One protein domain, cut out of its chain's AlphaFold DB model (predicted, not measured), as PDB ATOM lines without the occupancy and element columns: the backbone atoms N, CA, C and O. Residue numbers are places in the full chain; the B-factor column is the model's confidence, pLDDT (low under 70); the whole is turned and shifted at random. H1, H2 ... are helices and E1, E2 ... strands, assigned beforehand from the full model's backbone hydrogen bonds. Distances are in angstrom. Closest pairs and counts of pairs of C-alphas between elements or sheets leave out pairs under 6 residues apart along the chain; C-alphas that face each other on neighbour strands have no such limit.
ATOM      1  N   PHE A   3     266.224 258.186 217.963       65.75
ATOM      2  CA  PHE A   3     266.522 256.830 217.514       65.75
ATOM      3  C   PHE A   3     267.626 256.242 218.386       65.75
ATOM      4  O   PHE A   3     268.631 256.904 218.659       65.75
ATOM      5  N   TYR A   4     267.428 254.997 218.811       67.19
ATOM      6  CA  TYR A   4     268.425 254.208 219.532       67.19
ATOM      7  C   TYR A   4     268.962 253.109 218.627       67.19
ATOM      8  O   TYR A   4     268.189 252.431 217.951       67.19
ATOM      9  N   LYS A   5     270.285 252.923 218.625       65.44
ATOM     10  CA  LYS A   5     270.934 251.789 217.966       65.44
ATOM     11  C   LYS A   5     270.981 250.622 218.948       65.44
ATOM     12  O   LYS A   5     271.632 250.708 219.983       65.44
ATOM     13  N   MET A   6     270.268 249.552 218.628       67.25
ATOM     14  CA  MET A   6     270.316 248.290 219.362       67.25
ATOM     15  C   MET A   6     271.671 247.598 219.136       67.25
ATOM     16  O   MET A   6     272.330 247.832 218.121       67.25
ATOM     17  N   GLY A   7     272.066 246.683 220.031       64.19
ATOM     18  CA  GLY A   7     273.306 245.896 219.890       64.19
ATOM     19  C   GLY A   7     273.380 245.057 218.604       64.19
ATOM     20  O   GLY A   7     274.463 244.742 218.132       64.19
ATOM     21  N   ASN A   8     272.232 244.775 217.976       70.88
ATOM     22  CA  ASN A   8     272.126 244.115 216.667       70.88
ATOM     23  C   ASN A   8     272.235 245.081 215.466       70.88
ATOM     24  O   ASN A   8     271.896 244.715 214.343       70.88
ATOM     25  N   GLY A   9     272.619 246.339 215.696       69.12
ATOM     26  CA  GLY A   9     272.780 247.359 214.662       69.12
ATOM     27  C   GLY A   9     271.481 247.989 214.146       69.12
ATOM     28  O   GLY A   9     271.556 248.949 213.380       69.12
ATOM     29  N   ARG A  10     270.298 247.515 214.565       69.31
ATOM     30  CA  ARG A  10     269.007 248.086 214.142       69.31
ATOM     31  C   ARG A  10     268.727 249.397 214.877       69.31
ATOM     32  O   ARG A  10     268.986 249.515 216.074       69.31
ATOM     33  N   LEU A  11     268.163 250.368 214.161       71.12
ATOM     34  CA  LEU A  11     267.651 251.604 214.748       71.12
ATOM     35  C   LEU A  11     266.199 251.404 215.181       71.12
ATOM     36  O   LEU A  11     265.401 250.870 214.415       71.12
ATOM     37  N   ILE A  12     265.868 251.853 216.390       73.62
ATOM     38  CA  ILE A  12     264.501 251.884 216.909       73.62
ATOM     39  C   ILE A  12     264.111 253.331 217.155       73.62
ATOM     40  O   ILE A  12     264.781 254.050 217.900       73.62
ATOM     41  N   ALA A  13     263.000 253.744 216.549       73.44
ATOM     42  CA  ALA A  13     262.389 255.030 216.830       73.44
ATOM     43  C   ALA A  13     261.795 255.040 218.240       73.44
ATOM     44  O   ALA A  13     261.018 254.157 218.605       73.44
ATOM     45  N   VAL A  14     262.124 256.073 219.007       75.56
ATOM     46  CA  VAL A  14     261.660 256.281 220.373       75.56
ATOM     47  C   VAL A  14     260.794 257.530 220.467       75.56
ATOM     48  O   VAL A  14     261.204 258.645 220.116       75.56
ATOM     49  N   ALA A  15     259.573 257.330 220.961       73.19
ATOM     50  CA  ALA A  15     258.671 258.399 221.358       73.19
ATOM     51  C   ALA A  15     258.888 258.739 222.839       73.19
ATOM     52  O   ALA A  15     258.883 257.850 223.687       73.19
ATOM     53  N   ASN A  16     259.064 260.027 223.138       72.25
ATOM     54  CA  ASN A  16     259.176 260.540 224.504       72.25
ATOM     55  C   ASN A  16     257.789 260.760 225.137       72.25
ATOM     56  O   ASN A  16     256.774 260.795 224.436       72.25
ATOM     57  N   ARG A  17     257.745 260.992 226.458       66.62
ATOM     58  CA  ARG A  17     256.504 261.261 227.213       66.62
ATOM     59  C   ARG A  17     255.676 262.426 226.642       66.62
ATOM     60  O   ARG A  17     254.452 262.387 226.712       66.62
ATOM     61  N   GLY A  18     256.324 263.428 226.042       70.56
ATOM     62  CA  GLY A  18     255.660 264.561 225.382       70.56
ATOM     63  C   GLY A  18     255.005 264.223 224.034       70.56
ATOM     64  O   GLY A  18     254.215 265.006 223.506       70.56
ATOM     65  N   THR A  19     255.291 263.056 223.453       74.25
ATOM     66  CA  THR A  19     254.674 262.632 222.195       74.25
ATOM     67  C   THR A  19     253.300 262.024 222.464       74.25
ATOM     68  O   THR A  19     253.170 260.979 223.097       74.25
ATOM     69  N   SER A  20     252.243 262.646 221.931       79.25
ATOM     70  CA  SER A  20     250.881 262.147 222.150       79.25
ATOM     71  C   SER A  20     250.669 260.743 221.569       79.25
ATOM     72  O   SER A  20     251.153 260.415 220.481       79.25
ATOM     73  N   ARG A  21     249.836 259.936 222.238       79.44
ATOM     74  CA  ARG A  21     249.436 258.602 221.749       79.44
ATOM     75  C   ARG A  21     248.849 258.640 220.332       79.44
ATOM     76  O   ARG A  21     249.090 257.723 219.551       79.44
ATOM     77  N   LYS A  22     248.108 259.703 219.976       84.81
ATOM     78  CA  LYS A  22     247.569 259.899 218.615       84.81
ATOM     79  C   LYS A  22     248.699 260.043 217.590       84.81
ATOM     80  O   LYS A  22     248.648 259.416 216.532       84.81
ATOM     81  N   LYS A  23     249.734 260.823 217.918       82.56
ATOM     82  CA  LYS A  23     250.906 261.030 217.056       82.56
ATOM     83  C   LYS A  23     251.713 259.740 216.896       82.56
ATOM     84  O   LYS A  23     252.044 259.393 215.768       82.56
ATOM     85  N   ILE A  24     251.926 258.985 217.978       80.88
ATOM     86  CA  ILE A  24     252.590 257.668 217.927       80.88
ATOM     87  C   ILE A  24     251.815 256.713 217.013       80.88
ATOM     88  O   ILE A  24     252.396 256.153 216.092       80.88
ATOM     89  N   LYS A  25     250.490 256.583 217.189       83.38
ATOM     90  CA  LYS A  25     249.651 255.720 216.333       83.38
ATOM     91  C   LYS A  25     249.708 256.104 214.855       83.38
ATOM     92  O   LYS A  25     249.661 255.218 214.005       83.38
ATOM     93  N   LYS A  26     249.784 257.401 214.538       86.62
ATOM     94  CA  LYS A  26     249.945 257.869 213.155       86.62
ATOM     95  C   LYS A  26     251.303 257.443 212.595       86.62
ATOM     96  O   LYS A  26     251.343 256.824 211.539       86.62
ATOM     97  N   LEU A  27     252.379 257.707 213.332       82.56
ATOM     98  CA  LEU A  27     253.745 257.388 212.912       82.56
ATOM     99  C   LEU A  27     253.982 255.869 212.802       82.56
ATOM    100  O   LEU A  27     254.656 255.426 211.883       82.56
ATOM    101  N   GLN A  28     253.346 255.056 213.653       81.31
ATOM    102  CA  GLN A  28     253.395 253.585 213.592       81.31
ATOM    103  C   GLN A  28     252.874 253.019 212.255       81.31
ATOM    104  O   GLN A  28     253.211 251.899 211.866       81.31
ATOM    105  N   LYS A  29     252.021 253.768 211.544       86.00
ATOM    106  CA  LYS A  29     251.498 253.366 210.231       86.00
ATOM    107  C   LYS A  29     252.455 253.696 209.084       86.00
ATOM    108  O   LYS A  29     252.253 253.179 207.989       86.00
ATOM    109  N   GLU A  30     253.471 254.528 209.308       84.88
ATOM    110  CA  GLU A  30     254.404 254.935 208.257       84.88
ATOM    111  C   GLU A  30     255.355 253.785 207.881       84.88
ATOM    112  O   GLU A  30     255.793 253.002 208.728       84.88
ATOM    113  N   LYS A  31     255.680 253.670 206.584       82.19
ATOM    114  CA  LYS A  31     256.486 252.562 206.035       82.19
ATOM    115  C   LYS A  31     257.867 252.470 206.690       82.19
ATOM    116  O   LYS A  31     258.311 251.375 207.015       82.19
ATOM    117  N   TRP A  32     258.518 253.608 206.939       80.75
ATOM    118  CA  TRP A  32     259.825 253.635 207.602       80.75
ATOM    119  C   TRP A  32     259.742 253.100 209.043       80.75
ATOM    120  O   TRP A  32     260.638 252.374 209.464       80.75
ATOM    121  N   ALA A  33     258.655 253.385 209.772       78.50
ATOM    122  CA  ALA A  33     258.470 252.909 211.141       78.50
ATOM    123  C   ALA A  33     258.296 251.391 211.154       78.50
ATOM    124  O   ALA A  33     258.934 250.696 211.938       78.50
ATOM    125  N   ARG A  34     257.488 250.864 210.227       79.75
ATOM    126  CA  ARG A  34     257.292 249.417 210.057       79.75
ATOM    127  C   ARG A  34     258.583 248.697 209.674       79.75
ATOM    128  O   ARG A  34     258.880 247.660 210.256       79.75
ATOM    129  N   ASN A  35     259.379 249.272 208.770       80.12
ATOM    130  CA  ASN A  35     260.674 248.710 208.369       80.12
ATOM    131  C   ASN A  35     261.674 248.623 209.538       80.12
ATOM    132  O   ASN A  35     262.541 247.753 209.537       80.12
ATOM    133  N   GLN A  36     261.542 249.495 210.542       71.88
ATOM    134  CA  GLN A  36     262.356 249.483 211.762       71.88
ATOM    135  C   GLN A  36     261.769 248.620 212.898       71.88
ATOM    136  O   GLN A  36     262.340 248.568 213.982       71.88
ATOM    137  N   GLY A  37     260.654 247.915 212.668       75.06
ATOM    138  CA  GLY A  37     259.987 247.100 213.694       75.06
ATOM    139  C   GLY A  37     259.015 247.880 214.588       75.06
ATOM    140  O   GLY A  37     258.488 247.330 215.551       75.06
ATOM    141  N   GLY A  38     258.729 249.140 214.250       79.56
ATOM    142  CA  GLY A  38     257.795 250.013 214.955       79.56
ATOM    143  C   GLY A  38     258.468 251.110 215.781       79.56
ATOM    144  O   GLY A  38     259.681 251.306 215.743       79.56
ATOM    145  N   ILE A  39     257.648 251.858 216.519       77.12
ATOM    146  CA  ILE A  39     258.083 252.921 217.427       77.12
ATOM    147  C   ILE A  39     257.945 252.413 218.857       77.12
ATOM    148  O   ILE A  39     256.851 252.065 219.302       77.12
ATOM    149  N   CYS A  40     259.052 252.403 219.589       74.69
ATOM    150  CA  CYS A  40     259.055 252.135 221.016       74.69
ATOM    151  C   CYS A  40     258.653 253.416 221.764       74.69
ATOM    152  O   CYS A  40     259.217 254.488 221.547       74.69
ATOM    153  N   ALA A  41     257.654 253.338 222.637       66.56
ATOM    154  CA  ALA A  41     257.317 254.450 223.519       66.56
ATOM    155  C   ALA A  41     258.128 254.304 224.807       66.56
ATOM    156  O   ALA A  41     257.887 253.378 225.579       66.56
ATOM    157  N   VAL A  42     259.073 255.212 225.044       65.38
ATOM    158  CA  VAL A  42     259.854 255.218 226.283       65.38
ATOM    159  C   VAL A  42     259.238 256.244 227.227       65.38
ATOM    160  O   VAL A  42     259.245 257.451 226.968       65.38
ATOM    161  N   ILE A  43     258.693 255.755 228.339       56.72
ATOM    162  CA  ILE A  43     258.237 256.585 229.454       56.72
ATOM    163  C   ILE A  43     259.448 256.802 230.362       56.72
ATOM    164  O   ILE A  43     259.606 256.134 231.375       56.72
ATOM    165  N   SER A  44     260.345 257.696 229.954       53.12
ATOM    166  CA  SER A  44     261.460 258.110 230.804       53.12
ATOM    167  C   SER A  44     261.083 259.370 231.584       53.12
ATOM    168  O   SER A  44     260.456 260.276 231.030       53.12
ATOM    169  N   TYR A  45     261.440 259.412 232.872       51.84
ATOM    170  CA  TYR A  45     261.354 260.610 233.722       51.84
ATOM    171  C   TYR A  45     262.559 261.540 233.518       51.84
ATOM    172  O   TYR A  45     262.471 262.726 233.816       51.84
ATOM    173  N   THR A  46     263.653 261.009 232.974       51.62
ATOM    174  CA  THR A  46     264.835 261.746 232.516       51.62
ATOM    175  C   THR A  46     264.796 261.872 230.995       51.62
ATOM    176  O   THR A  46     264.316 260.968 230.308       51.62
ATOM    177  N   GLU A  47     265.238 262.992 230.424       52.91
ATOM    178  CA  GLU A  47     265.255 263.132 228.964       52.91
ATOM    179  C   GLU A  47     266.089 262.000 228.339       52.91
ATOM    180  O   GLU A  47     267.232 261.792 228.742       52.91
ATOM    181  N   PRO A  48     265.542 261.217 227.390       54.59
ATOM    182  CA  PRO A  48     266.325 260.185 226.737       54.59
ATOM    183  C   PRO A  48     267.469 260.845 225.958       54.59
ATOM    184  O   PRO A  48     267.221 261.599 225.015       54.59
ATOM    185  N   HIS A  49     268.715 260.554 226.339       54.66
ATOM    186  CA  HIS A  49     269.899 260.966 225.587       54.66
ATOM    187  C   HIS A  49     269.895 260.205 224.255       54.66
ATOM    188  O   HIS A  49     270.196 259.012 224.193       54.66
ATOM    189  N   ALA A  50     269.442 260.879 223.201       53.62
ATOM    190  CA  ALA A  50     269.303 260.297 221.879       53.62
ATOM    191  C   ALA A  50     270.666 260.026 221.248       53.62
ATOM    192  O   ALA A  50     271.537 260.890 221.261       53.62
ATOM    193  N   ILE A  51     270.813 258.861 220.618       53.06
ATOM    194  CA  ILE A  51     272.017 258.539 219.841       53.06
ATOM    195  C   ILE A  51     271.915 259.166 218.439       53.06
ATOM    196  O   ILE A  51     272.913 259.607 217.883       53.06
ATOM    197  N   TYR A  52     270.700 259.262 217.879       54.31
ATOM    198  CA  TYR A  52     270.449 259.907 216.590       54.31
ATOM    199  C   TYR A  52     269.127 260.686 216.580       54.31
ATOM    200  O   TYR A  52     268.092 260.206 217.054       54.31
ATOM    201  N   PHE A  53     269.139 261.867 215.957       49.25
ATOM    202  CA  PHE A  53     267.932 262.571 215.529       49.25
ATOM    203  C   PHE A  53     267.675 262.219 214.063       49.25
ATOM    204  O   PHE A  53     268.486 262.566 213.208       49.25
ATOM    205  N   ALA A  54     266.552 261.567 213.729       52.06
ATOM    206  CA  ALA A  54     266.157 261.551 212.320       52.06
ATOM    207  C   ALA A  54     265.621 262.937 211.968       52.06
ATOM    208  O   ALA A  54     264.477 263.280 212.289       52.06
TER     209      ALA A  54
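Overview. This is residues 3 to 54 of the 59 residues of an uncharacterized protein of marine sediment metagenome (UniProt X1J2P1). A small sheet of three strands runs through the middle of the domain, with two short helices, H1 and H2, on one side of it and a long loop, residues 42 to 54, on the other. H1 runs along the sheet over the edge strand E3, H2 only grazes the sheet, and the loop swings back toward the first strand, so that the printed part ends near where it begins. The printed part has 52 residues, with two named helices and three named strands in the order E1, E2, H1, H2, E3, and the sheet, in the order E1, E2, E3, is mixed. The class is mixed, helices and strands, with under half of the residues, 23 of 52, in named elements. The whole is compact and rounded, with a radius of gyration of the C-alphas of 10.9 A and spans of 26 by 25 by 15 A.

Arrangement. E1, residues 3 to 5, and E2, residues 11 to 15, form a hairpin of antiparallel neighbours at 144 degrees, with N 12 and O 4 at 2.9 A, within hydrogen-bond range. E3, residues 39 to 41, is the parallel neighbour of E2 at 45 degrees, with N 40 and O 13 at 2.8 A, within hydrogen-bond range. The pairing is staggered: E2 pairs with E1 over residues 11 to 13 and with E3 over residues 13 to 15. The edge strands E1 and E3 are apart. H1, residues 21 to 27, is on the sheet, over E3, at a height over the sheet of 9.8 A, with a local plane that only just has enough C-alphas of the sheet, 6 of them. It runs along the strands, at 9 degrees to E3 on the local plane, and its closest C-alphas to that strand are those of Ile 24 and Ile 39, 7.3 A apart. H2, residues 31 to 35, only grazes the sheet, with its residues 32 to 35. H1 and H2 are close but not clearly touching, their closest C-alphas, those of Leu 27 and Ala 33, being 6.7 A apart. E2, H1, H2 and E3 make a strand-helix-strand unit, two parallel neighbour strands with helices between, and its crossover is right-handed. In H1 and H2 every O i to N i+4 pair is within hydrogen-bond range.

Along the chain. E1 begins at C-alpha 3, (266.522, 256.830, 217.514), and is 6.7 A long. E2 is 13.1 A long. H1 begins at C-alpha 21, (249.436, 258.602, 221.749), and is 9.9 A long; H2 is 6.2 A long. E3 is 6.3 A long and ends at C-alpha 41, (257.317, 254.450, 223.519).

Size, cuts and confidence. The two C-alphas farthest apart are those of Gly 7 and Lys 22, at 29.3 A, while those of Phe 3 and Ala 54 are 7.0 A apart. The printed part has no cut, and the four links between named elements are tight. The mean pLDDT of the printed part is 70.2; it is under 70 at 22 residues, namely 3 to 7, 9 to 10, 17 and 41 to 54.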